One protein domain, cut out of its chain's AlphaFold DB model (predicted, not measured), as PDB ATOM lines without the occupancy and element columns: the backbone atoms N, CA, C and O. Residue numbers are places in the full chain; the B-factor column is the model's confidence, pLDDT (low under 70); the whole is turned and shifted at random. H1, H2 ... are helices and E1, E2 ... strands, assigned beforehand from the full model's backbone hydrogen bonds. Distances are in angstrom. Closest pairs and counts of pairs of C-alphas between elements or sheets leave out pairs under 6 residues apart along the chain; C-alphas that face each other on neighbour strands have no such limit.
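Overview. This is residues 550 to 754 of the 945 residues of an uncharacterized protein of Ruegeria conchae (UniProt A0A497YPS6). Little here is regular structure: five helices, H1, H3, H4, H5 and H6, make a core with H3 in its middle, and residues 710 to 716 stick out beyond a small antiparallel hairpin, E1 and E2. The 205 printed residues run H1 H2 H3 H4 H5 E1 E2 H6, mostly helix, with 81 in named elements. The whole is compact, radius of gyration of the C-alphas 17.6 A, spanning 58 by 44 by 36 A.

Along the chain. H1, residues 557 to 563, begins at C-alpha (90.285, 61.910, -2.359). H2 is 612 to 615; H3, 629 to 647, 23.8 A; H4, 657 to 677, 29.9 A; H5, 685 to 698, 19.9 A. E1 is 702 to 704, E2 720 to 722. H6, 727 to 736, 14.0 A, ends at C-alpha (105.756, 53.851, 8.168).

Arrangement. H1 touches H3, closest C-alphas Ala 559 and Ser 635, 4.0 A, at a shallow tilt of 23 degrees. H2 is close to H3 but not clearly touching. N 703 and O 721 are 2.8 A apart, within hydrogen-bond range.

Size, cuts and confidence. The printed part has no cut. Residues 613 to 628 and 709 to 718 have pLDDT under 70.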
ATOM      1  N   PHE A 550      97.573  62.438  -9.518       85.25
ATOM      2  CA  PHE A 550      99.026  62.478  -9.354       85.25
ATOM      3  C   PHE A 550      99.672  61.397 -10.223       85.25
ATOM      4  O   PHE A 550      99.138  60.299 -10.379       85.25
ATOM      5  N   ASP A 551     100.899  61.642 -10.678       77.44
ATOM      6  CA  ASP A 551     101.652  60.666 -11.472       77.44
ATOM      7  C   ASP A 551     101.918  59.344 -10.700       77.44
ATOM      8  O   ASP A 551     102.056  58.281 -11.309       77.44
ATOM      9  N   PHE A 552     101.890  59.390  -9.358       82.81
ATOM     10  CA  PHE A 552     102.076  58.254  -8.441       82.81
ATOM     11  C   PHE A 552     100.789  57.745  -7.746       82.81
ATOM     12  O   PHE A 552     100.815  56.682  -7.120       82.81
ATOM     13  N   ALA A 553      99.667  58.476  -7.798       85.19
ATOM     14  CA  ALA A 553      98.438  58.129  -7.072       85.19
ATOM     15  C   ALA A 553      97.169  58.723  -7.700       85.19
ATOM     16  O   ALA A 553      97.159  59.884  -8.093       85.19
ATOM     17  N   HIS A 554      96.077  57.949  -7.696       82.75
ATOM     18  CA  HIS A 554      94.804  58.333  -8.325       82.75
ATOM     19  C   HIS A 554      94.301  59.720  -7.877       82.75
ATOM     20  O   HIS A 554      94.077  60.594  -8.702       82.75
ATOM     21  N   SER A 555      94.203  59.968  -6.571       89.31
ATOM     22  CA  SER A 555      94.165  61.316  -5.983       89.31
ATOM     23  C   SER A 555      94.417  61.216  -4.471       89.31
ATOM     24  O   SER A 555      94.771  60.147  -3.964       89.31
ATOM     25  N   ALA A 556      94.231  62.314  -3.733       94.38
ATOM     26  CA  ALA A 556      94.131  62.297  -2.269       94.38
ATOM     27  C   ALA A 556      92.673  62.177  -1.761       94.38
ATOM     28  O   ALA A 556      92.409  62.365  -0.571       94.38
ATOM     29  N   GLY A 557      91.717  61.871  -2.644       94.50
ATOM     30  CA  GLY A 557      90.285  61.910  -2.359       94.50
ATOM     31  C   GLY A 557      89.841  60.977  -1.226       94.50
ATOM     32  O   GLY A 557      89.172  61.417  -0.289       94.50
ATOM     33  N   ASP A 558      90.268  59.711  -1.244       95.06
ATOM     34  CA  ASP A 558      90.022  58.752  -0.154       95.06
ATOM     35  C   ASP A 558      90.574  59.252   1.190       95.06
ATOM     36  O   ASP A 558      90.016  58.941   2.242       95.06
ATOM     37  N   ALA A 559      91.696  59.985   1.186       97.06
ATOM     38  CA  ALA A 559      92.306  60.530   2.399       97.06
ATOM     39  C   ALA A 559      91.421  61.625   3.001       97.06
ATOM     40  O   ALA A 559      91.064  61.557   4.174       97.06
ATOM     41  N   MET A 560      90.996  62.588   2.179       97.75
ATOM     42  CA  MET A 560      90.090  63.663   2.596       97.75
ATOM     43  C   MET A 560      88.749  63.104   3.090       97.75
ATOM     44  O   MET A 560      88.262  63.498   4.150       97.75
ATOM     45  N   ALA A 561      88.191  62.128   2.369       95.88
ATOM     46  CA  ALA A 561      86.966  61.425   2.737       95.88
ATOM     47  C   ALA A 561      87.077  60.672   4.076       95.88
ATOM     48  O   ALA A 561      86.114  60.636   4.846       95.88
ATOM     49  N   ALA A 562      88.234  60.073   4.371       96.19
ATOM     50  CA  ALA A 562      88.493  59.423   5.651       96.19
ATOM     51  C   ALA A 562      88.642  60.447   6.786       96.19
ATOM     52  O   ALA A 562      87.917  60.357   7.774       96.19
ATOM     53  N   ILE A 563      89.538  61.425   6.617       97.94
ATOM     54  CA  ILE A 563      89.979  62.367   7.655       97.94
ATOM     55  C   ILE A 563      88.855  63.335   8.048       97.94
ATOM     56  O   ILE A 563      88.452  63.349   9.207       97.94
ATOM     57  N   VAL A 564      88.266  64.070   7.094       96.50
ATOM     58  CA  VAL A 564      87.230  65.090   7.380       96.50
ATOM     59  C   VAL A 564      85.979  64.475   8.013       96.50
ATOM     60  O   VAL A 564      85.285  65.115   8.800       96.50
ATOM     61  N   CYS A 565      85.674  63.220   7.680       94.81
ATOM     62  CA  CYS A 565      84.491  62.524   8.173       94.81
ATOM     63  C   CYS A 565      84.781  61.518   9.302       94.81
ATOM     64  O   CYS A 565      83.918  60.673   9.541       94.81
ATOM     65  N   ASP A 566      85.949  61.533   9.953       95.50
ATOM     66  CA  ASP A 566      86.256  60.687  11.124       95.50
ATOM     67  C   ASP A 566      85.895  61.320  12.488       95.50
ATOM     68  O   ASP A 566      85.253  60.611  13.268       95.50
ATOM     69  N   PRO A 567      86.196  62.607  12.787       94.06
ATOM     70  CA  PRO A 567      86.077  63.185  14.133       94.06
ATOM     71  C   PRO A 567      84.726  62.988  14.826       94.06
ATOM     72  O   PRO A 567      84.653  62.759  16.031       94.06
ATOM     73  N   GLU A 568      83.640  63.050  14.057       90.06
ATOM     74  CA  GLU A 568      82.281  62.872  14.563       90.06
ATOM     75  C   GLU A 568      81.657  61.514  14.210       90.06
ATOM     76  O   GLU A 568      80.509  61.250  14.571       90.06
ATOM     77  N   SER A 569      82.371  60.647  13.494       91.06
ATOM     78  CA  SER A 569      81.808  59.404  12.976       91.06
ATOM     79  C   SER A 569      81.506  58.411  14.081       91.06
ATOM     80  O   SER A 569      82.373  58.007  14.854       91.06
ATOM     81  N   ARG A 570      80.286  57.873  14.067       88.69
ATOM     82  CA  ARG A 570      79.906  56.739  14.905       88.69
ATOM     83  C   ARG A 570      80.737  55.483  14.623       88.69
ATOM     84  O   ARG A 570      80.791  54.617  15.491       88.69
ATOM     85  N   LEU A 571      81.398  55.386  13.465       87.94
ATOM     86  CA  LEU A 571      82.318  54.287  13.132       87.94
ATOM     87  C   LEU A 571      83.689  54.419  13.815       87.94
ATOM     88  O   LEU A 571      84.392  53.421  13.929       87.94
ATOM     89  N   ALA A 572      84.047  55.617  14.289       86.69
ATOM     90  CA  ALA A 572      85.272  55.887  15.044       86.69
ATOM     91  C   ALA A 572      85.130  55.622  16.559       86.69
ATOM     92  O   ALA A 572      86.072  55.839  17.319       86.69
ATOM     93  N   ASP A 573      83.955  55.152  16.995       85.88
ATOM     94  CA  ASP A 573      83.601  54.863  18.385       85.88
ATOM     95  C   ASP A 573      83.271  53.360  18.547       85.88
ATOM     96  O   ASP A 573      82.177  52.935  18.167       85.88
ATOM     97  N   PRO A 574      84.160  52.525  19.118       75.75
ATOM     98  CA  PRO A 574      83.925  51.082  19.253       75.75
ATOM     99  C   PRO A 574      82.863  50.710  20.307       75.75
ATOM    100  O   PRO A 574      82.476  49.543  20.426       75.75
ATOM    101  N   ARG A 575      82.346  51.669  21.091       79.88
ATOM    102  CA  ARG A 575      81.327  51.392  22.117       79.88
ATOM    103  C   ARG A 575      80.033  50.880  21.480       79.88
ATOM    104  O   ARG A 575      79.739  51.141  20.314       79.88
ATOM    105  N   ASN A 576      79.208  50.184  22.260       70.31
ATOM    106  CA  ASN A 576      77.878  49.689  21.862       70.31
ATOM    107  C   ASN A 576      77.844  48.849  20.561       70.31
ATOM    108  O   ASN A 576      76.831  48.827  19.862       70.31
ATOM    109  N   GLY A 577      78.918  48.111  20.256       73.44
ATOM    110  CA  GLY A 577      78.906  47.039  19.251       73.44
ATOM    111  C   GLY A 577      79.403  47.403  17.850       73.44
ATOM    112  O   GLY A 577      79.234  46.595  16.937       73.44
ATOM    113  N   VAL A 578      80.033  48.565  17.659       82.88
ATOM    114  CA  VAL A 578      80.828  48.825  16.447       82.88
ATOM    115  C   VAL A 578      82.152  48.073  16.566       82.88
ATOM    116  O   VAL A 578      82.859  48.212  17.560       82.88
ATOM    117  N   ALA A 579      82.508  47.270  15.564       82.38
ATOM    118  CA  ALA A 579      83.832  46.657  15.524       82.38
ATOM    119  C   ALA A 579      84.878  47.707  15.122       82.38
ATOM    120  O   ALA A 579      84.692  48.404  14.129       82.38
ATOM    121  N   GLU A 580      85.988  47.778  15.853       82.94
ATOM    122  CA  GLU A 580      87.090  48.740  15.669       82.94
ATOM    123  C   GLU A 580      87.560  48.875  14.206       82.94
ATOM    124  O   GLU A 580      87.758  49.976  13.694       82.94
ATOM    125  N   SER A 581      87.605  47.758  13.470       83.88
ATOM    126  CA  SER A 581      87.965  47.707  12.046       83.88
ATOM    127  C   SER A 581      86.980  48.400  11.087       83.88
ATOM    128  O   SER A 581      87.254  48.464   9.883       83.88
ATOM    129  N   TYR A 582      85.845  48.918  11.566       87.38
ATOM    130  CA  TYR A 582      84.920  49.728  10.764       87.38
ATOM    131  C   TYR A 582      85.389  51.171  10.605       87.38
ATOM    132  O   TYR A 582      85.005  51.796   9.617       87.38
ATOM    133  N   ARG A 583      86.232  51.681  11.514       90.06
ATOM    134  CA  ARG A 583      86.815  53.022  11.392       90.06
ATOM    135  C   ARG A 583      87.571  53.159  10.069       90.06
ATOM    136  O   ARG A 583      87.253  54.043   9.288       90.06
ATOM    137  N   GLY A 584      88.423  52.173   9.765       90.12
ATOM    138  CA  GLY A 584      89.228  52.067   8.541       90.12
ATOM    139  C   GLY A 584      88.475  51.902   7.207       90.12
ATOM    140  O   GLY A 584      89.118  51.643   6.191       90.12
ATOM    141  N   ILE A 585      87.136  51.984   7.162       91.12
ATOM    142  CA  ILE A 585      86.341  51.859   5.923       91.12
ATOM    143  C   ILE A 585      86.095  53.249   5.320       91.12
ATOM    144  O   ILE A 585      85.430  54.085   5.931       91.12
ATOM    145  N   THR A 586      86.578  53.497   4.097       89.81
ATOM    146  CA  THR A 586      86.485  54.834   3.478       89.81
ATOM    147  C   THR A 586      85.062  55.180   3.036       89.81
ATOM    148  O   THR A 586      84.566  56.240   3.408       89.81
ATOM    149  N   PHE A 587      84.363  54.278   2.333       91.88
ATOM    150  CA  PHE A 587      82.983  54.496   1.855       91.88
ATOM    151  C   PHE A 587      82.016  53.513   2.516       91.88
ATOM    152  O   PHE A 587      81.690  52.470   1.944       91.88
ATOM    153  N   PRO A 588      81.576  53.807   3.750       88.69
ATOM    154  CA  PRO A 588      80.706  52.916   4.493       88.69
ATOM    155  C   PRO A 588      79.299  52.859   3.867       88.69
ATOM    156  O   PRO A 588      78.758  51.771   3.670       88.69
ATOM    157  N   PHE A 589      78.686  54.002   3.545       88.19
ATOM    158  CA  PHE A 589      77.274  54.072   3.143       88.19
ATOM    159  C   PHE A 589      77.023  53.428   1.780       88.19
ATOM    160  O   PHE A 589      76.329  52.408   1.688       88.19
ATOM    161  N   VAL A 590      77.649  53.964   0.737       83.69
ATOM    162  CA  VAL A 590      77.722  53.320  -0.575       83.69
ATOM    163  C   VAL A 590      78.887  52.329  -0.548       83.69
ATOM    164  O   VAL A 590      79.987  52.629  -1.005       83.69
ATOM    165  N   PHE A 591      78.636  51.176   0.086       77.00
ATOM    166  CA  PHE A 591      79.668  50.224   0.511       77.00
ATOM    167  C   PHE A 591      80.672  49.880  -0.597       77.00
ATOM    168  O   PHE A 591      80.363  49.131  -1.528       77.00
ATOM    169  N   SER A 592      81.897  50.369  -0.420       79.69
ATOM    170  CA  SER A 592      83.073  49.997  -1.201       79.69
ATOM    171  C   SER A 592      84.123  49.367  -0.288       79.69
ATOM    172  O   SER A 592      84.213  49.691   0.894       79.69
ATOM    173  N   THR A 593      84.943  48.466  -0.826       78.31
ATOM    174  CA  THR A 593      85.991  47.757  -0.071       78.31
ATOM    175  C   THR A 593      87.287  48.568   0.096       78.31
ATOM    176  O   THR A 593      88.292  48.013   0.555       78.31
ATOM    177  N   ARG A 594      87.270  49.864  -0.261       87.75
ATOM    178  CA  ARG A 594      88.377  50.809  -0.044       87.75
ATOM    179  C   ARG A 594      88.601  51.057   1.454       87.75
ATOM    180  O   ARG A 594      87.640  51.171   2.222       87.75
ATOM    181  N   ARG A 595      89.871  51.098   1.868       91.06
ATOM    182  CA  ARG A 595      90.290  51.251   3.270       91.06
ATOM    183  C   ARG A 595      91.503  52.162   3.415       91.06
ATOM    184  O   ARG A 595      92.341  52.205   2.519       91.06
ATOM    185  N   HIS A 596      91.613  52.770   4.590       93.69
ATOM    186  CA  HIS A 596      92.663  53.715   4.986       93.69
ATOM    187  C   HIS A 596      93.433  53.255   6.244       93.69
ATOM    188  O   HIS A 596      93.949  54.053   7.018       93.69
ATOM    189  N   ASP A 597      93.493  51.937   6.454       93.06
ATOM    190  CA  ASP A 597      94.246  51.248   7.512       93.06
ATOM    191  C   ASP A 597      95.062  50.065   6.940       93.06
ATOM    192  O   ASP A 597      95.099  48.961   7.488       93.06
ATOM    193  N   ARG A 598      95.673  50.254   5.763       91.00
ATOM    194  CA  ARG A 598      96.388  49.196   5.033       91.00
ATOM    195  C   ARG A 598      97.779  48.907   5.614       91.00
ATOM    196  O   ARG A 598      98.627  49.790   5.694       91.00
ATOM    197  N   SER A 599      98.066  47.641   5.929       90.62
ATOM    198  CA  SER A 599      99.408  47.245   6.386       90.62
ATOM    199  C   SER A 599     100.417  47.208   5.226       90.62
ATOM    200  O   SER A 599     100.171  46.477   4.258       90.62
ATOM    201  N   PRO A 600     101.575  47.890   5.325       89.81
ATOM    202  CA  PRO A 600     102.624  47.844   4.299       89.81
ATOM    203  C   PRO A 600     103.225  46.436   4.142       89.81
ATOM    204  O   PRO A 600     103.595  46.039   3.039       89.81
ATOM    205  N   THR A 601     103.219  45.619   5.205       86.94
ATOM    206  CA  THR A 601     103.674  44.212   5.174       86.94
ATOM    207  C   THR A 601     102.800  43.286   4.324       86.94
ATOM    208  O   THR A 601     103.172  42.142   4.082       86.94
ATOM    209  N   LEU A 602     101.638  43.765   3.869       84.06
ATOM    210  CA  LEU A 602     100.711  43.050   2.988       84.06
ATOM    211  C   LEU A 602     100.739  43.606   1.550       84.06
ATOM    212  O   LEU A 602      99.734  43.531   0.845       84.06
ATOM    213  N   GLY A 603     101.855  44.217   1.140       83.06
ATOM    214  CA  GLY A 603     102.065  44.766  -0.205       83.06
ATOM    215  C   GLY A 603     101.622  46.220  -0.396       83.06
ATOM    216  O   GLY A 603     101.922  46.807  -1.431       83.06
ATOM    217  N   TRP A 604     100.949  46.826   0.589       88.81
ATOM    218  CA  TRP A 604     100.430  48.205   0.534       88.81
ATOM    219  C   TRP A 604     101.477  49.265   0.916       88.81
ATOM    220  O   TRP A 604     101.148  50.241   1.587       88.81
ATOM    221  N   ALA A 605     102.739  49.050   0.560       89.31
ATOM    222  CA  ALA A 605     103.828  49.988   0.812       89.31
ATOM    223  C   ALA A 605     104.102  50.870  -0.416       89.31
ATOM    224  O   ALA A 605     103.852  50.444  -1.545       89.31
ATOM    225  N   TRP A 606     104.688  52.055  -0.221       88.81
ATOM    226  CA  TRP A 606     105.119  52.933  -1.320       88.81
ATOM    227  C   TRP A 606     106.159  52.288  -2.254       88.81
ATOM    228  O   TRP A 606     106.217  52.652  -3.422       88.81
ATOM    229  N   TYR A 607     106.894  51.269  -1.808       84.69
ATOM    230  CA  TYR A 607     107.742  50.430  -2.673       84.69
ATOM    231  C   TYR A 607     107.280  48.962  -2.715       84.69
ATOM    232  O   TYR A 607     108.006  48.083  -3.175       84.69
ATOM    233  N   GLY A 608     106.060  48.683  -2.248       82.38
ATOM    234  CA  GLY A 608     105.506  47.335  -2.138       82.38
ATOM    235  C   GLY A 608     104.880  46.803  -3.422       82.38
ATOM    236  O   GLY A 608     104.656  47.526  -4.398       82.38
ATOM    237  N   GLU A 609     104.538  45.513  -3.393       79.44
ATOM    238  CA  GLU A 609     103.971  44.770  -4.530       79.44
ATOM    239  C   GLU A 609     102.766  45.460  -5.193       79.44
ATOM    240  O   GLU A 609     102.598  45.360  -6.407       79.44
ATOM    241  N   LEU A 610     101.938  46.175  -4.421       78.38
ATOM    242  CA  LEU A 610     100.719  46.818  -4.925       78.38
ATOM    243  C   LEU A 610     100.941  48.234  -5.477       78.38
ATOM    244  O   LEU A 610     100.064  48.725  -6.187       78.38
ATOM    245  N   ASN A 611     102.085  48.874  -5.200       80.44
ATOM    246  CA  ASN A 611     102.466  50.124  -5.869       80.44
ATOM    247  C   ASN A 611     103.313  49.875  -7.126       80.44
ATOM    248  O   ASN A 611     103.286  50.677  -8.056       80.44
ATOM    249  N   ARG A 612     104.053  48.757  -7.194       72.62
ATOM    250  CA  ARG A 612     105.139  48.590  -8.174       72.62
ATOM    251  C   ARG A 612     104.735  48.861  -9.630       72.62
ATOM    252  O   ARG A 612     105.413  49.611 -10.318       72.62
ATOM    253  N   SER A 613     103.585  48.346 -10.065       63.94
ATOM    254  CA  SER A 613     103.090  48.573 -11.435       63.94
ATOM    255  C   SER A 613     102.710  50.028 -11.759       63.94
ATOM    256  O   SER A 613     102.645  50.381 -12.932       63.94
ATOM    257  N   VAL A 614     102.448  50.874 -10.755       68.62
ATOM    258  CA  VAL A 614     102.098  52.290 -10.954       68.62
ATOM    259  C   VAL A 614     103.354  53.145 -11.089       68.62
ATOM    260  O   VAL A 614     103.411  53.940 -12.022       68.62
ATOM    261  N   ILE A 615     104.373  52.931 -10.243       67.12
ATOM    262  CA  ILE A 615     105.661  53.654 -10.331       67.12
ATOM    263  C   ILE A 615     106.492  53.274 -11.569       67.12
ATOM    264  O   ILE A 615     107.346  54.041 -11.998       67.12
ATOM    265  N   GLU A 616     106.233  52.101 -12.155       65.81
ATOM    266  CA  GLU A 616     106.816  51.649 -13.428       65.81
ATOM    267  C   GLU A 616     105.981  52.049 -14.659       65.81
ATOM    268  O   GLU A 616     106.385  51.782 -15.788       65.81
ATOM    269  N   SER A 617     104.804  52.655 -14.469       61.09
ATOM    270  CA  SER A 617     103.974  53.131 -15.580       61.09
ATOM    271  C   SER A 617     104.330  54.579 -15.928       61.09
ATOM    272  O   SER A 617     104.382  55.398 -15.008       61.09
ATOM    273  N   PRO A 618     104.450  54.943 -17.220       57.97
ATOM    274  CA  PRO A 618     104.790  56.304 -17.629       57.97
ATOM    275  C   PRO A 618     103.783  57.342 -17.092       57.97
ATOM    276  O   PRO A 618     102.645  56.980 -16.749       57.97
ATOM    277  N   PRO A 619     104.176  58.626 -17.003       58.62
ATOM    278  CA  PRO A 619     103.316  59.716 -16.541       58.62
ATOM    279  C   PRO A 619     101.983  59.745 -17.286       58.62
ATOM    280  O   PRO A 619     101.935  59.517 -18.494       58.62
ATOM    281  N   THR A 620     100.898  60.034 -16.576       54.59
ATOM    282  CA  THR A 620      99.579  60.162 -17.196       54.59
ATOM    283  C   THR A 620      99.424  61.539 -17.837       54.59
ATOM    284  O   THR A 620      99.709  62.571 -17.218       54.59
ATOM    285  N   GLY A 621      98.954  61.556 -19.091       51.47
ATOM    286  CA  GLY A 621      98.377  62.757 -19.687       51.47
ATOM    287  C   GLY A 621      97.077  63.136 -18.973       51.47
ATOM    288  O   GLY A 621      96.554  62.370 -18.168       51.47
ATOM    289  N   CYS A 622      96.515  64.307 -19.273       52.94
ATOM    290  CA  CYS A 622      95.299  64.768 -18.589       52.94
ATOM    291  C   CYS A 622      94.045  63.901 -18.879       52.94
ATOM    292  O   CYS A 622      93.091  63.954 -18.104       52.94
ATOM    293  N   ASP A 623      94.072  63.085 -19.945       48.94
ATOM    294  CA  ASP A 623      93.040  62.103 -20.323       48.94
ATOM    295  C   ASP A 623      93.310  60.670 -19.782       48.94
ATOM    296  O   ASP A 623      92.425  59.813 -19.857       48.94
ATOM    297  N   ASP A 624      94.507  60.379 -19.248       50.31
ATOM    298  CA  ASP A 624      94.903  59.036 -18.791       50.31
ATOM    299  C   ASP A 624      94.779  58.887 -17.264       50.31
ATOM    300  O   ASP A 624      95.145  59.781 -16.503       50.31
ATOM    301  N   LEU A 625      94.309  57.724 -16.798       56.19
ATOM    302  CA  LEU A 625      93.953  57.484 -15.392       56.19
ATOM    303  C   LEU A 625      94.708  56.275 -14.800       56.19
ATOM    304  O   LEU A 625      94.756  55.201 -15.409       56.19
ATOM    305  N   LYS A 626      95.270  56.426 -13.594       58.12
ATOM    306  CA  LYS A 626      95.830  55.352 -12.757       58.12
ATOM    307  C   LYS A 626      94.713  54.706 -11.914       58.12
ATOM    308  O   LYS A 626      93.591  55.191 -11.809       58.12
ATOM    309  N   GLY A 627      95.000  53.552 -11.308       57.19
ATOM    310  CA  GLY A 627      94.017  52.789 -10.523       57.19
ATOM    311  C   GLY A 627      94.030  53.073  -9.013       57.19
ATOM    312  O   GLY A 627      95.082  53.301  -8.422       57.19
ATOM    313  N   TYR A 628      92.871  52.900  -8.360       63.00
ATOM    314  CA  TYR A 628      92.592  53.085  -6.915       63.00
ATOM    315  C   TYR A 628      93.453  52.297  -5.890       63.00
ATOM    316  O   TYR A 628      93.123  52.263  -4.698       63.00
ATOM    317  N   LEU A 629      94.497  51.572  -6.303       70.31
ATOM    318  CA  LEU A 629      95.344  50.818  -5.366       70.31
ATOM    319  C   LEU A 629      96.268  51.752  -4.578       70.31
ATOM    320  O   LEU A 629      96.358  51.638  -3.357       70.31
ATOM    321  N   THR A 630      96.901  52.704  -5.258       79.62
ATOM    322  CA  THR A 630      97.894  53.615  -4.671       79.62
ATOM    323  C   THR A 630      97.263  54.737  -3.856       79.62
ATOM    324  O   THR A 630      97.807  55.134  -2.829       79.62
ATOM    325  N   GLU A 631      96.050  55.161  -4.207       87.81
ATOM    326  CA  GLU A 631      95.260  56.082  -3.383       87.81
ATOM    327  C   GLU A 631      94.978  55.515  -1.980       87.81
ATOM    328  O   GLU A 631      95.018  56.260  -1.008       87.81
ATOM    329  N   GLN A 632      94.784  54.200  -1.813       90.88
ATOM    330  CA  GLN A 632      94.624  53.610  -0.473       90.88
ATOM    331  C   GLN A 632      95.936  53.571   0.330       90.88
ATOM    332  O   GLN A 632      95.897  53.558   1.563       90.88
ATOM    333  N   ILE A 633      97.092  53.581  -0.344       92.81
ATOM    334  CA  ILE A 633      98.413  53.728   0.291       92.81
ATOM    335  C   ILE A 633      98.565  55.171   0.792       92.81
ATOM    336  O   ILE A 633      98.859  55.379   1.972       92.81
ATOM    337  N   LEU A 634      98.256  56.165  -0.049       95.94
ATOM    338  CA  LEU A 634      98.246  57.583   0.331       95.94
ATOM    339  C   LEU A 634      97.226  57.878   1.442       95.94
ATOM    340  O   LEU A 634      97.561  58.506   2.441       95.94
ATOM    341  N   SER A 635      96.006  57.361   1.316       96.69
ATOM    342  CA  SER A 635      94.940  57.511   2.308       96.69
ATOM    343  C   SER A 635      95.322  56.897   3.654       96.69
ATOM    344  O   SER A 635      95.149  57.544   4.681       96.69
ATOM    345  N   THR A 636      95.948  55.713   3.671       96.06
ATOM    346  CA  THR A 636      96.480  55.134   4.919       96.06
ATOM    347  C   THR A 636      97.621  55.974   5.506       96.06
ATOM    348  O   THR A 636      97.673  56.168   6.719       96.06
ATOM    349  N   THR A 637      98.515  56.497   4.661       97.88
ATOM    350  CA  THR A 637      99.629  57.366   5.079       97.88
ATOM    351  C   THR A 637      99.107  58.615   5.794       97.88
ATOM    352  O   THR A 637      99.435  58.861   6.954       97.88
ATOM    353  N   LEU A 638      98.217  59.362   5.135       98.44
ATOM    354  CA  LEU A 638      97.669  60.616   5.651       98.44
ATOM    355  C   LEU A 638      96.689  60.399   6.813       98.44
ATOM    356  O   LEU A 638      96.637  61.218   7.727       98.44
ATOM    357  N   PHE A 639      95.951  59.282   6.845       97.88
ATOM    358  CA  PHE A 639      95.124  58.947   8.006       97.88
ATOM    359  C   PHE A 639      95.976  58.603   9.236       97.88
ATOM    360  O   PHE A 639      95.591  58.933  10.356       97.88
ATOM    361  N   ARG A 640      97.162  58.003   9.057       96.62
ATOM    362  CA  ARG A 640      98.114  57.790  10.159       96.62
ATOM    363  C   ARG A 640      98.683  59.107  10.685       96.62
ATOM    364  O   ARG A 640      98.741  59.264  11.903       96.62
ATOM    365  N   LEU A 641      99.029  60.047   9.800       98.38
ATOM    366  CA  LEU A 641      99.399  61.414  10.184       98.38
ATOM    367  C   LEU A 641      98.278  62.062  11.014       98.38
ATOM    368  O   LEU A 641      98.512  62.434  12.158       98.38
ATOM    369  N   TYR A 642      97.043  62.080  10.501       98.44
ATOM    370  CA  TYR A 642      95.866  62.577  11.224       98.44
ATOM    371  C   TYR A 642      95.722  61.970  12.628       98.44
ATOM    372  O   TYR A 642      95.535  62.703  13.600       98.44
ATOM    373  N   ARG A 643      95.842  60.641  12.759       97.38
ATOM    374  CA  ARG A 643      95.765  59.956  14.059       97.38
ATOM    375  C   ARG A 643      96.867  60.413  15.018       97.38
ATOM    376  O   ARG A 643      96.554  60.713  16.169       97.38
ATOM    377  N   ALA A 644      98.113  60.507  14.546       97.00
ATOM    378  CA  ALA A 644      99.260  60.946  15.343       97.00
ATOM    379  C   ALA A 644      99.142  62.412  15.806       97.00
ATOM    380  O   ALA A 644      99.444  62.699  16.960       97.00
ATOM    381  N   LEU A 645      98.597  63.307  14.968       97.44
ATOM    382  CA  LEU A 645      98.339  64.718  15.309       97.44
ATOM    383  C   LEU A 645      97.186  64.932  16.315       97.44
ATOM    384  O   LEU A 645      96.860  66.073  16.640       97.44
ATOM    385  N   GLY A 646      96.546  63.863  16.797       96.06
ATOM    386  CA  GLY A 646      95.436  63.928  17.754       96.06
ATOM    387  C   GLY A 646      94.121  63.333  17.253       96.06
ATOM    388  O   GLY A 646      93.141  63.342  17.998       96.06
ATOM    389  N   GLY A 647      94.082  62.750  16.052       96.38
ATOM    390  CA  GLY A 647      92.932  61.999  15.539       96.38
ATOM    391  C   GLY A 647      92.541  60.784  16.395       96.38
ATOM    392  O   GLY A 647      91.413  60.302  16.296       96.38
ATOM    393  N   ASP A 648      93.424  60.302  17.274       94.75
ATOM    394  CA  ASP A 648      93.120  59.256  18.265       94.75
ATOM    395  C   ASP A 648      92.740  59.795  19.657       94.75
ATOM    396  O   ASP A 648      92.484  59.005  20.563       94.75
ATOM    397  N   SER A 649      92.614  61.118  19.832       95.06
ATOM    398  CA  SER A 649      92.290  61.737  21.128       95.06
ATOM    399  C   SER A 649      90.942  61.289  21.697       95.06
ATOM    400  O   SER A 649      89.975  61.043  20.962       95.06
ATOM    401  N   MET A 650      90.893  61.181  23.021       92.25
ATOM    402  CA  MET A 650      89.777  60.652  23.795       92.25
ATOM    403  C   MET A 650      89.465  61.556  24.996       92.25
ATOM    404  O   MET A 650      90.347  61.849  25.798       92.25
ATOM    405  N   ASP A 651      88.193  61.911  25.157       87.50
ATOM    406  CA  ASP A 651      87.634  62.473  26.385       87.50
ATOM    407  C   ASP A 651      87.099  61.310  27.236       87.50
ATOM    408  O   ASP A 651      86.067  60.702  26.930       87.50
ATOM    409  N   ALA A 652      87.865  60.926  28.260       84.69
ATOM    410  CA  ALA A 652      87.670  59.697  29.029       84.69
ATOM    411  C   ALA A 652      87.518  58.449  28.121       84.69
ATOM    412  O   ALA A 652      88.473  58.034  27.458       84.69
ATOM    413  N   ASP A 653      86.327  57.843  28.086       83.56
ATOM    414  CA  ASP A 653      85.994  56.677  27.252       83.56
ATOM    415  C   ASP A 653      85.320  57.069  25.916       83.56
ATOM    416  O   ASP A 653      84.766  56.215  25.218       83.56
ATOM    417  N   ALA A 654      85.264  58.356  25.567       87.62
ATOM    418  CA  ALA A 654      84.653  58.880  24.345       87.62
ATOM    419  C   ALA A 654      85.702  59.431  23.369       87.62
ATOM    420  O   ALA A 654      86.710  59.961  23.812       87.62
ATOM    421  N   PRO A 655      85.465  59.386  22.046       91.12
ATOM    422  CA  PRO A 655      86.209  60.215  21.099       91.12
ATOM    423  C   PRO A 655      86.139  61.699  21.474       91.12
ATOM    424  O   PRO A 655      85.036  62.243  21.581       91.12
ATOM    425  N   ASP A 656      87.291  62.354  21.617       91.88
ATOM    426  CA  ASP A 656      87.347  63.813  21.741       91.88
ATOM    427  C   ASP A 656      87.081  64.430  20.365       91.88
ATOM    428  O   ASP A 656      87.930  64.406  19.473       91.88
ATOM    429  N   VAL A 657      85.868  64.942  20.169       91.38
ATOM    430  CA  VAL A 657      85.443  65.485  18.873       91.38
ATOM    431  C   VAL A 657      86.263  66.717  18.490       91.38
ATOM    432  O   VAL A 657      86.618  66.848  17.320       91.38
ATOM    433  N   TYR A 658      86.596  67.588  19.447       90.81
ATOM    434  CA  TYR A 658      87.285  68.841  19.154       90.81
ATOM    435  C   TYR A 658      88.745  68.596  18.763       90.81
ATOM    436  O   TYR A 658      89.171  69.028  17.690       90.81
ATOM    437  N   LEU A 659      89.503  67.837  19.566       91.88
ATOM    438  CA  LEU A 659      90.903  67.537  19.234       91.88
ATOM    439  C   LEU A 659      91.026  66.756  17.917       91.88
ATOM    440  O   LEU A 659      91.964  66.981  17.150       91.88
ATOM    441  N   ARG A 660      90.042  65.908  17.593       95.25
ATOM    442  CA  ARG A 660      89.967  65.233  16.291       95.25
ATOM    443  C   ARG A 660      89.631  66.192  15.149       95.25
ATOM    444  O   ARG A 660      90.281  66.128  14.111       95.25
ATOM    445  N   GLN A 661      88.673  67.106  15.311       94.19
ATOM    446  CA  GLN A 661      88.386  68.143  14.305       94.19
ATOM    447  C   GLN A 661      89.622  69.013  14.038       94.19
ATOM    448  O   GLN A 661      89.950  69.270  12.880       94.19
ATOM    449  N   ARG A 662      90.358  69.379  15.090       93.31
ATOM    450  CA  ARG A 662      91.616  70.130  15.029       93.31
ATOM    451  C   ARG A 662      92.713  69.377  14.266       93.31
ATOM    452  O   ARG A 662      93.277  69.916  13.318       93.31
ATOM    453  N   ALA A 663      92.950  68.105  14.595       96.69
ATOM    454  CA  ALA A 663      93.898  67.252  13.870       96.69
ATOM    455  C   ALA A 663      93.495  67.048  12.395       96.69
ATOM    456  O   ALA A 663      94.343  67.083  11.500       96.69
ATOM    457  N   SER A 664      92.197  66.877  12.121       97.44
ATOM    458  CA  SER A 664      91.646  66.783  10.762       97.44
ATOM    459  C   SER A 664      91.915  68.061   9.969       97.44
ATOM    460  O   SER A 664      92.395  67.995   8.838       97.44
ATOM    461  N   PHE A 665      91.637  69.223  10.566       96.62
ATOM    462  CA  PHE A 665      91.853  70.532   9.959       96.62
ATOM    463  C   PHE A 665      93.317  70.735   9.560       96.62
ATOM    464  O   PHE A 665      93.591  71.026   8.401       96.62
ATOM    465  N   VAL A 666      94.256  70.495  10.482       96.94
ATOM    466  CA  VAL A 666      95.699  70.628  10.221       96.94
ATOM    467  C   VAL A 666      96.172  69.638   9.153       96.94
ATOM    468  O   VAL A 666      96.899  70.023   8.243       96.94
ATOM    469  N   THR A 667      95.722  68.381   9.191       98.38
ATOM    470  CA  THR A 667      96.147  67.376   8.197       98.38
ATOM    471  C   THR A 667      95.688  67.742   6.783       98.38
ATOM    472  O   THR A 667      96.457  67.628   5.828       98.38
ATOM    473  N   VAL A 668      94.443  68.211   6.633       98.06
ATOM    474  CA  VAL A 668      93.905  68.628   5.328       98.06
ATOM    475  C   VAL A 668      94.489  69.975   4.891       98.06
ATOM    476  O   VAL A 668      94.786  70.126   3.709       98.06
ATOM    477  N   TYR A 669      94.743  70.906   5.819       97.06
ATOM    478  CA  TYR A 669      95.471  72.151   5.551       97.06
ATOM    479  C   TYR A 669      96.817  71.861   4.880       97.06
ATOM    480  O   TYR A 669      97.067  72.328   3.771       97.06
ATOM    481  N   LEU A 670      97.655  71.032   5.513       97.75
ATOM    482  CA  LEU A 670      98.989  70.704   5.008       97.75
ATOM    483  C   LEU A 670      98.929  70.040   3.623       97.75
ATOM    484  O   LEU A 670      99.690  70.414   2.737       97.75
ATOM    485  N   LEU A 671      97.990  69.111   3.408       98.12
ATOM    486  CA  LEU A 671      97.772  68.457   2.112       98.12
ATOM    487  C   LEU A 671      97.378  69.452   1.008       98.12
ATOM    488  O   LEU A 671      97.986  69.462  -0.061       98.12
ATOM    489  N   VAL A 672      96.352  70.277   1.240       97.38
ATOM    490  CA  VAL A 672      95.841  71.216   0.225       97.38
ATOM    491  C   VAL A 672      96.887  72.282  -0.097       97.38
ATOM    492  O   VAL A 672      97.056  72.661  -1.254       97.38
ATOM    493  N   ARG A 673      97.643  72.726   0.909       95.38
ATOM    494  CA  ARG A 673      98.708  73.719   0.752       95.38
ATOM    495  C   ARG A 673      99.952  73.135   0.086       95.38
ATOM    496  O   ARG A 673     100.567  73.824  -0.719       95.38
ATOM    497  N   ALA A 674     100.260  71.855   0.311       96.44
ATOM    498  CA  ALA A 674     101.273  71.137  -0.457       96.44
ATOM    499  C   ALA A 674     100.881  71.048  -1.943       96.44
ATOM    500  O   ALA A 674     101.696  71.377  -2.802       96.44
ATOM    501  N   ILE A 675      99.613  70.730  -2.251       95.81
ATOM    502  CA  ILE A 675      99.080  70.784  -3.627       95.81
ATOM    503  C   ILE A 675      99.201  72.203  -4.208       95.81
ATOM    504  O   ILE A 675      99.619  72.355  -5.354       95.81
ATOM    505  N   GLN A 676      98.900  73.245  -3.421       93.06
ATOM    506  CA  GLN A 676      99.066  74.640  -3.843       93.06
ATOM    507  C   GLN A 676     100.537  74.995  -4.131       93.06
ATOM    508  O   GLN A 676     100.805  75.746  -5.065       93.06
ATOM    509  N   SER A 677     101.493  74.456  -3.371       92.06
ATOM    510  CA  SER A 677     102.917  74.809  -3.482       92.06
ATOM    511  C   SER A 677     103.647  74.247  -4.705       92.06
ATOM    512  O   SER A 677     104.744  74.704  -5.012       92.06
ATOM    513  N   PHE A 678     103.071  73.289  -5.432       90.56
ATOM    514  CA  PHE A 678     103.711  72.734  -6.623       90.56
ATOM    515  C   PHE A 678     103.737  73.732  -7.794       90.56
ATOM    516  O   PHE A 678     102.689  74.180  -8.264       90.56
ATOM    517  N   GLY A 679     104.932  74.024  -8.321       77.69
ATOM    518  CA  GLY A 679     105.095  74.679  -9.625       77.69
ATOM    519  C   GLY A 679     104.830  73.731 -10.801       77.69
ATOM    520  O   GLY A 679     104.251  74.139 -11.806       77.69
ATOM    521  N   GLN A 680     105.193  72.453 -10.651       81.44
ATOM    522  CA  GLN A 680     104.999  71.374 -11.626       81.44
ATOM    523  C   GLN A 680     104.311  70.163 -10.972       81.44
ATOM    524  O   GLN A 680     104.488  69.915  -9.780       81.44
ATOM    525  N   SER A 681     103.556  69.373 -11.748       79.81
ATOM    526  CA  SER A 681     102.933  68.126 -11.261       79.81
ATOM    527  C   SER A 681     103.990  67.168 -10.692       79.81
ATOM    528  O   SER A 681     104.859  66.759 -11.462       79.81
ATOM    529  N   PRO A 682     103.918  66.747  -9.416       86.44
ATOM    530  CA  PRO A 682     104.942  65.902  -8.807       86.44
ATOM    531  C   PRO A 682     104.977  64.505  -9.441       86.44
ATOM    532  O   PRO A 682     104.004  63.751  -9.351       86.44
ATOM    533  N   SER A 683     106.120  64.124 -10.018       77.94
ATOM    534  CA  SER A 683     106.353  62.772 -10.555       77.94
ATOM    535  C   SER A 683     106.301  61.677  -9.481       77.94
ATOM    536  O   SER A 683     106.019  60.520  -9.791       77.94
ATOM    537  N   ARG A 684     106.566  62.021  -8.213       85.12
ATOM    538  CA  ARG A 684     106.829  61.062  -7.130       85.12
ATOM    539  C   ARG A 684     106.144  61.412  -5.814       85.12
ATOM    540  O   ARG A 684     106.021  62.581  -5.452       85.12
ATOM    541  N   ALA A 685     105.797  60.379  -5.048       90.31
ATOM    542  CA  ALA A 685     105.171  60.521  -3.736       90.31
ATOM    543  C   ALA A 685     106.087  61.216  -2.708       90.31
ATOM    544  O   ALA A 685     105.590  61.942  -1.849       90.31
ATOM    545  N   GLU A 686     107.412  61.076  -2.833       92.38
ATOM    546  CA  GLU A 686     108.389  61.806  -2.012       92.38
ATOM    547  C   GLU A 686     108.319  63.329  -2.199       92.38
ATOM    548  O   GLU A 686     108.620  64.073  -1.272       92.38
ATOM    549  N   MET A 687     107.888  63.821  -3.366       93.00
ATOM    550  CA  MET A 687     107.693  65.261  -3.557       93.00
ATOM    551  C   MET A 687     106.463  65.773  -2.801       93.00
ATOM    552  O   MET A 687     106.462  66.920  -2.366       93.00
ATOM    553  N   LEU A 688     105.436  64.936  -2.611       95.69
ATOM    554  CA  LEU A 688     104.281  65.271  -1.775       95.69
ATOM    555  C   LEU A 688     104.617  65.202  -0.284       95.69
ATOM    556  O   LEU A 688     104.223  66.100   0.449       95.69
ATOM    557  N   GLU A 689     105.370  64.194   0.160       96.50
ATOM    558  CA  GLU A 689     105.896  64.140   1.531       96.50
ATOM    559  C   GLU A 689     106.738  65.384   1.849       96.50
ATOM    560  O   GLU A 689     106.417  66.110   2.793       96.50
ATOM    561  N   LEU A 690     107.729  65.699   1.010       95.88
ATOM    562  CA  LEU A 690     108.559  66.889   1.177       95.88
ATOM    563  C   LEU A 690     107.743  68.189   1.119       95.88
ATOM    564  O   LEU A 690     107.981  69.079   1.928       95.88
ATOM    565  N   ALA A 691     106.771  68.323   0.211       96.44
ATOM    566  CA  ALA A 691     105.926  69.517   0.156       96.44
ATOM    567  C   ALA A 691     105.106  69.700   1.449       96.44
ATOM    568  O   ALA A 691     105.040  70.809   1.973       96.44
ATOM    569  N   ILE A 692     104.547  68.623   2.012       97.75
ATOM    570  CA  ILE A 692     103.826  68.655   3.298       97.75
ATOM    571  C   ILE A 692     104.778  69.051   4.446       97.75
ATOM    572  O   ILE A 692     104.400  69.875   5.282       97.75
ATOM    573  N   GLU A 693     106.020  68.545   4.472       96.81
ATOM    574  CA  GLU A 693     107.049  69.006   5.421       96.81
ATOM    575  C   GLU A 693     107.378  70.499   5.260       96.81
ATOM    576  O   GLU A 693     107.478  71.214   6.256       96.81
ATOM    577  N   GLN A 694     107.557  70.986   4.027       94.62
ATOM    578  CA  GLN A 694     107.915  72.385   3.783       94.62
ATOM    579  C   GLN A 694     106.779  73.344   4.142       94.62
ATOM    580  O   GLN A 694     107.060  74.410   4.684       94.62
ATOM    581  N   ILE A 695     105.508  72.974   3.931       95.31
ATOM    582  CA  ILE A 695     104.386  73.787   4.425       95.31
ATOM    583  C   ILE A 695     104.440  73.917   5.949       95.31
ATOM    584  O   ILE A 695     104.274  75.026   6.442       95.31
ATOM    585  N   ASP A 696     104.714  72.848   6.706       95.81
ATOM    586  CA  ASP A 696     104.901  72.972   8.160       95.81
ATOM    587  C   ASP A 696     106.097  73.877   8.497       95.81
ATOM    588  O   ASP A 696     105.943  74.859   9.223       95.81
ATOM    589  N   ARG A 697     107.284  73.583   7.951       93.62
ATOM    590  CA  ARG A 697     108.543  74.271   8.295       93.62
ATOM    591  C   ARG A 697     108.577  75.752   7.906       93.62
ATOM    592  O   ARG A 697     109.249  76.530   8.582       93.62
ATOM    593  N   LEU A 698     107.900  76.134   6.822       91.81
ATOM    594  CA  LEU A 698     107.896  77.495   6.269       91.81
ATOM    595  C   LEU A 698     106.611  78.275   6.601       91.81
ATOM    596  O   LEU A 698     106.469  79.416   6.156       91.81
ATOM    597  N   GLN A 699     105.680  77.699   7.374       90.38
ATOM    598  CA  GLN A 699     104.467  78.389   7.811       90.38
ATOM    599  C   GLN A 699     104.805  79.533   8.775       90.38
ATOM    600  O   GLN A 699     105.071  79.324   9.961       90.38
ATOM    601  N   ALA A 700     104.701  80.761   8.276       79.81
ATOM    602  CA  ALA A 700     104.785  81.963   9.091       79.81
ATOM    603  C   ALA A 700     103.512  82.189   9.934       79.81
ATOM    604  O   ALA A 700     102.400  81.838   9.530       79.81
ATOM    605  N   GLY A 701     103.660  82.823  11.099       83.06
ATOM    606  CA  GLY A 701     102.531  83.214  11.951       83.06
ATOM    607  C   GLY A 701     101.768  82.041  12.584       83.06
ATOM    608  O   GLY A 701     102.347  81.011  12.929       83.06
ATOM    609  N   VAL A 702     100.459  82.230  12.784       87.00
ATOM    610  CA  VAL A 702      99.547  81.228  13.361       87.00
ATOM    611  C   VAL A 702      98.428  80.865  12.390       87.00
ATOM    612  O   VAL A 702      97.938  81.704  11.631       87.00
ATOM    613  N   ILE A 703      98.008  79.605  12.420       89.31
ATOM    614  CA  ILE A 703      96.796  79.121  11.759       89.31
ATOM    615  C   ILE A 703      95.676  79.178  12.797       89.31
ATOM    616  O   ILE A 703      95.824  78.618  13.882       89.31
ATOM    617  N   GLU A 704      94.572  79.847  12.479       89.19
ATOM    618  CA  GLU A 704      93.388  79.858  13.339       89.19
ATOM    619  C   GLU A 704      92.645  78.529  13.170       89.19
ATOM    620  O   GLU A 704      92.416  78.069  12.050       89.19
ATOM    621  N   MET A 705      92.326  77.874  14.283       87.94
ATOM    622  CA  MET A 705      91.606  76.601  14.293       87.94
ATOM    623  C   MET A 705      90.093  76.828  14.162       87.94
ATOM    624  O   MET A 705      89.605  77.907  14.516       87.94
ATOM    625  N   PRO A 706      89.322  75.817  13.708       75.44
ATOM    626  CA  PRO A 706      87.866  75.896  13.665       75.44
ATOM    627  C   PRO A 706      87.268  76.369  14.999       75.44
ATOM    628  O   PRO A 706      87.700  75.894  16.057       75.44
ATOM    629  N   PRO A 707      86.272  77.275  14.971       73.19
ATOM    630  CA  PRO A 707      85.636  77.770  16.182       73.19
ATOM    631  C   PRO A 707      84.912  76.630  16.894       73.19
ATOM    632  O   PRO A 707      84.228  75.816  16.269       73.19
ATOM    633  N   ILE A 708      85.043  76.586  18.216       73.25
ATOM    634  CA  ILE A 708      84.481  75.503  19.020       73.25
ATOM    635  C   ILE A 708      82.987  75.781  19.290       73.25
ATOM    636  O   ILE A 708      82.658  76.863  19.790       73.25
ATOM    637  N   PRO A 709      82.065  74.843  18.996       61.34
ATOM    638  CA  PRO A 709      80.641  75.027  19.277       61.34
ATOM    639  C   PRO A 709      80.330  75.179  20.777       61.34
ATOM    640  O   PRO A 709      80.931  74.510  21.613       61.34
ATOM    641  N   ASP A 710      79.341  76.022  21.100       62.78
ATOM    642  CA  ASP A 710      78.722  76.173  22.434       62.78
ATOM    643  C   ASP A 710      79.675  76.465  23.618       62.78
ATOM    644  O   ASP A 710      79.384  76.152  24.776       62.78
ATOM    645  N   LEU A 711      80.809  77.112  23.345       63.38
ATOM    646  CA  LEU A 711      81.856  77.367  24.331       63.38
ATOM    647  C   LEU A 711      81.493  78.480  25.357       63.38
ATOM    648  O   LEU A 711      80.886  79.490  24.985       63.38
ATOM    649  N   PRO A 712      81.899  78.374  26.643       58.50
ATOM    650  CA  PRO A 712      81.787  79.477  27.602       58.50
ATOM    651  C   PRO A 712      82.520  80.761  27.170       58.50
ATOM    652  O   PRO A 712      83.689  80.733  26.792       58.50
ATOM    653  N   ASN A 713      81.855  81.916  27.322       57.59
ATOM    654  CA  ASN A 713      82.317  83.256  26.892       57.59
ATOM    655  C   ASN A 713      83.677  83.738  27.462       57.59
ATOM    656  O   ASN A 713      84.109  84.844  27.142       57.59
ATOM    657  N   ASN A 714      84.303  82.996  28.376       61.97
ATOM    658  CA  ASN A 714      85.515  83.387  29.105       61.97
ATOM    659  C   ASN A 714      86.805  82.733  28.582       61.97
ATOM    660  O   ASN A 714      87.852  82.914  29.201       61.97
ATOM    661  N   LEU A 715      86.732  81.968  27.495       65.62
ATOM    662  CA  LEU A 715      87.857  81.217  26.943       65.62
ATOM    663  C   LEU A 715      88.390  81.873  25.657       65.62
ATOM    664  O   LEU A 715      87.600  82.407  24.874       65.62
ATOM    665  N   PRO A 716      89.719  81.869  25.432       61.94
ATOM    666  CA  PRO A 716      90.312  82.479  24.248       61.94
ATOM    667  C   PRO A 716      89.887  81.730  22.977       61.94
ATOM    668  O   PRO A 716      89.964  80.504  22.905       61.94
ATOM    669  N   GLN A 717      89.432  82.485  21.976       65.62
ATOM    670  CA  GLN A 717      89.026  81.992  20.661       65.62
ATOM    671  C   GLN A 717      89.443  82.990  19.562       65.62
ATOM    672  O   GLN A 717      89.385  84.199  19.818       65.62
ATOM    673  N   PRO A 718      89.793  82.515  18.352       66.00
ATOM    674  CA  PRO A 718      89.999  81.104  18.004       66.00
ATOM    675  C   PRO A 718      91.247  80.517  18.689       66.00
ATOM    676  O   PRO A 718      92.138  81.246  19.125       66.00
ATOM    677  N   ASP A 719      91.306  79.188  18.799       82.62
ATOM    678  CA  ASP A 719      92.567  78.503  19.114       82.62
ATOM    679  C   ASP A 719      93.556  78.641  17.936       82.62
ATOM    680  O   ASP A 719      93.156  78.904  16.801       82.62
ATOM    681  N   CYS A 720      94.852  78.489  18.199       85.88
ATOM    682  CA  CYS A 720      95.927  78.748  17.248       85.88
ATOM    683  C   CYS A 720      96.897  77.564  17.132       85.88
ATOM    684  O   CYS A 720      97.362  77.014  18.129       85.88
ATOM    685  N   TRP A 721      97.295  77.253  15.900       90.25
ATOM    686  CA  TRP A 721      98.374  76.320  15.569       90.25
ATOM    687  C   TRP A 721      99.586  77.079  15.004       90.25
ATOM    688  O   TRP A 721      99.426  78.131  14.387       90.25
ATOM    689  N   LYS A 722     100.803  76.556  15.189       89.69
ATOM    690  CA  LYS A 722     102.059  77.145  14.683       89.69
ATOM    691  C   LYS A 722     102.756  76.249  13.658       89.69
ATOM    692  O   LYS A 722     102.665  75.030  13.743       89.69
ATOM    693  N   GLY A 723     103.492  76.861  12.733       90.88
ATOM    694  CA  GLY A 723     104.419  76.147  11.854       90.88
ATOM    695  C   GLY A 723     105.624  75.550  12.584       90.88
ATOM    696  O   GLY A 723     106.042  76.046  13.635       90.88
ATOM    697  N   GLY A 724     106.210  74.521  11.981       92.56
ATOM    698  CA  GLY A 724     107.448  73.869  12.394       92.56
ATOM    699  C   GLY A 724     107.277  72.796  13.464       92.56
ATOM    700  O   GLY A 724     108.250  72.496  14.147       92.56
ATOM    701  N   MET A 725     106.070  72.251  13.645       93.44
ATOM    702  CA  MET A 725     105.781  71.269  14.700       93.44
ATOM    703  C   MET A 725     105.648  69.829  14.204       93.44
ATOM    704  O   MET A 725     105.822  68.929  15.013       93.44
ATOM    705  N   VAL A 726     105.305  69.584  12.933       95.81
ATOM    706  CA  VAL A 726     104.810  68.257  12.497       95.81
ATOM    707  C   VAL A 726     105.629  67.559  11.428       95.81
ATOM    708  O   VAL A 726     105.384  66.383  11.171       95.81
ATOM    709  N   HIS A 727     106.580  68.234  10.790       95.88
ATOM    710  CA  HIS A 727     107.348  67.670   9.679       95.88
ATOM    711  C   HIS A 727     108.010  66.313  10.007       95.88
ATOM    712  O   HIS A 727     108.026  65.431   9.150       95.88
ATOM    713  N   LYS A 728     108.450  66.070  11.253       96.75
ATOM    714  CA  LYS A 728     108.971  64.750  11.662       96.75
ATOM    715  C   LYS A 728     107.895  63.656  11.671       96.75
ATOM    716  O   LYS A 728     108.143  62.541  11.218       96.75
ATOM    717  N   VAL A 729     106.668  63.979  12.093       97.44
ATOM    718  CA  VAL A 729     105.505  63.069  12.030       97.44
ATOM    719  C   VAL A 729     105.044  62.848  10.591       97.44
ATOM    720  O   VAL A 729     104.673  61.730  10.232       97.44
ATOM    721  N   VAL A 730     105.093  63.888   9.750       98.12
ATOM    722  CA  VAL A 730     104.841  63.789   8.302       98.12
ATOM    723  C   VAL A 730     105.801  62.763   7.711       98.12
ATOM    724  O   VAL A 730     105.344  61.714   7.251       98.12
ATOM    725  N   ARG A 731     107.109  63.006   7.836       96.69
ATOM    726  CA  ARG A 731     108.192  62.107   7.432       96.69
ATOM    727  C   ARG A 731     107.956  60.669   7.904       96.69
ATOM    728  O   ARG A 731     107.896  59.741   7.092       96.69
ATOM    729  N   TRP A 732     107.741  60.486   9.206       97.50
ATOM    730  CA  TRP A 732     107.480  59.180   9.811       97.50
ATOM    731  C   TRP A 732     106.223  58.495   9.253       97.50
ATOM    732  O   TRP A 732     106.208  57.274   9.098       97.50
ATOM    733  N   SER A 733     105.158  59.230   8.919       97.75
ATOM    734  CA  SER A 733     103.919  58.625   8.409       97.75
ATOM    735  C   SER A 733     104.126  57.938   7.051       97.75
ATOM    736  O   SER A 733     103.595  56.840   6.834       97.75
ATOM    737  N   PHE A 734     104.954  58.538   6.185       97.69
ATOM    738  CA  PHE A 734     105.366  57.997   4.887       97.69
ATOM    739  C   PHE A 734     106.393  56.864   5.033       97.69
ATOM    740  O   PHE A 734     106.227  55.815   4.405       97.69
ATOM    741  N   GLU A 735     107.386  57.020   5.916       96.69
ATOM    742  CA  GLU A 735     108.345  55.966   6.296       96.69
ATOM    743  C   GLU A 735     107.603  54.705   6.752       96.69
ATOM    744  O   GLU A 735     107.847  53.592   6.278       96.69
ATOM    745  N   THR A 736     106.619  54.898   7.629       95.62
ATOM    746  CA  THR A 736     105.756  53.851   8.168       95.62
ATOM    747  C   THR A 736     104.987  53.123   7.070       95.62
ATOM    748  O   THR A 736     104.806  51.911   7.159       95.62
ATOM    749  N   GLN A 737     104.571  53.823   6.010       96.25
ATOM    750  CA  GLN A 737     103.955  53.211   4.831       96.25
ATOM    751  C   GLN A 737     104.988  52.733   3.785       96.25
ATOM    752  O   GLN A 737     104.646  52.491   2.629       96.25
ATOM    753  N   GLY A 738     106.248  52.546   4.181       93.62
ATOM    754  CA  GLY A 738     107.274  51.882   3.380       93.62
ATOM    755  C   GLY A 738     107.975  52.751   2.346       93.62
ATOM    756  O   GLY A 738     108.525  52.205   1.394       93.62
ATOM    757  N   MET A 739     107.940  54.073   2.507       93.19
ATOM    758  CA  MET A 739     108.790  55.004   1.758       93.19
ATOM    759  C   MET A 739     110.224  54.997   2.324       93.19
ATOM    760  O   MET A 739     110.404  54.650   3.487       93.19
ATOM    761  N   PHE A 740     111.229  55.399   1.536       92.31
ATOM    762  CA  PHE A 740     112.662  55.448   1.916       92.31
ATOM    763  C   PHE A 740     113.314  54.059   2.041       92.31
ATOM    764  O   PHE A 740     113.605  53.555   3.126       92.31
ATOM    765  N   VAL A 741     113.532  53.422   0.890       90.12
ATOM    766  CA  VAL A 741     114.189  52.110   0.760       90.12
ATOM    767  C   VAL A 741     115.657  52.251   0.352       90.12
ATOM    768  O   VAL A 741     116.039  53.252  -0.245       90.12
ATOM    769  N   GLU A 742     116.485  51.238   0.637       84.06
ATOM    770  CA  GLU A 742     117.903  51.225   0.218       84.06
ATOM    771  C   GLU A 742     118.072  51.162  -1.302       84.06
ATOM    772  O   GLU A 742     118.966  51.795  -1.859       84.06
ATOM    773  N   ASN A 743     117.218  50.382  -1.968       85.38
ATOM    774  CA  ASN A 743     117.267  50.161  -3.402       85.38
ATOM    775  C   ASN A 743     115.873  50.364  -4.007       85.38
ATOM    776  O   ASN A 743     114.971  49.560  -3.782       85.38
ATOM    777  N   LEU A 744     115.715  51.421  -4.807       80.50
ATOM    778  CA  LEU A 744     114.466  51.732  -5.517       80.50
ATOM    779  C   LEU A 744     114.092  50.640  -6.541       80.50
ATOM    780  O   LEU A 744     112.926  50.503  -6.914       80.50
ATOM    781  N   GLU A 745     115.059  49.837  -6.999       77.69
ATOM    782  CA  GLU A 745     114.815  48.718  -7.914       77.69
ATOM    783  C   GLU A 745     114.189  47.494  -7.234       77.69
ATOM    784  O   GLU A 745     113.596  46.670  -7.932       77.69
ATOM    785  N   GLU A 746     114.235  47.389  -5.906       81.50
ATOM    786  CA  GLU A 746     113.708  46.242  -5.163       81.50
ATOM    787  C   GLU A 746     112.311  46.509  -4.585       81.50
ATOM    788  O   GLU A 746     111.995  47.598  -4.108       81.50
ATOM    789  N   THR A 747     111.453  45.488  -4.620       83.06
ATOM    790  CA  THR A 747     110.126  45.541  -3.998       83.06
ATOM    791  C   THR A 747     110.247  45.388  -2.484       83.06
ATOM    792  O   THR A 747     110.773  44.386  -1.998       83.06
ATOM    793  N   HIS A 748     109.688  46.335  -1.734       87.00
ATOM    794  CA  HIS A 748     109.771  46.398  -0.276       87.00
ATOM    795  C   HIS A 748     108.391  46.379   0.388       87.00
ATOM    796  O   HIS A 748     107.628  47.340   0.310       87.00
ATOM    797  N   ASN A 749     108.079  45.289   1.092       86.44
ATOM    798  CA  ASN A 749     106.821  45.112   1.826       86.44
ATOM    799  C   ASN A 749     107.039  45.314   3.339       86.44
ATOM    800  O   ASN A 749     107.000  44.358   4.119       86.44
ATOM    801  N   GLY A 750     107.282  46.549   3.776       88.88
ATOM    802  CA  GLY A 750     107.522  46.866   5.187       88.88
ATOM    803  C   GLY A 750     107.563  48.366   5.466       88.88
ATOM    804  O   GLY A 750     107.282  49.162   4.580       88.88
ATOM    805  N   MET A 751     107.917  48.738   6.699       93.38
ATOM    806  CA  MET A 751     108.356  50.102   7.030       93.38
ATOM    807  C   MET A 751     109.684  50.383   6.329       93.38
ATOM    808  O   MET A 751     110.511  49.474   6.237       93.38
ATOM    809  N   GLY A 752     109.889  51.590   5.810       94.19
ATOM    810  CA  GLY A 752     111.180  51.988   5.257       94.19
ATOM    811  C   GLY A 752     112.149  52.461   6.335       94.19
ATOM    812  O   GLY A 752     112.009  52.114   7.509       94.19
ATOM    813  N   LYS A 753     113.164  53.220   5.928       93.19
ATOM    814  CA  LYS A 753     114.215  53.698   6.823       93.19
ATOM    815  C   LYS A 753     113.860  55.019   7.502       93.19
ATOM    816  O   LYS A 753     113.518  56.002   6.839       93.19
ATOM    817  N   ALA A 754     114.078  55.035   8.815       93.81
ATOM    818  CA  ALA A 754     114.326  56.251   9.579       93.81
ATOM    819  C   ALA A 754     115.444  57.098   8.927       93.81
ATOM    820  O   ALA A 754     116.261  56.548   8.179       93.81
TER     821      ALA A 754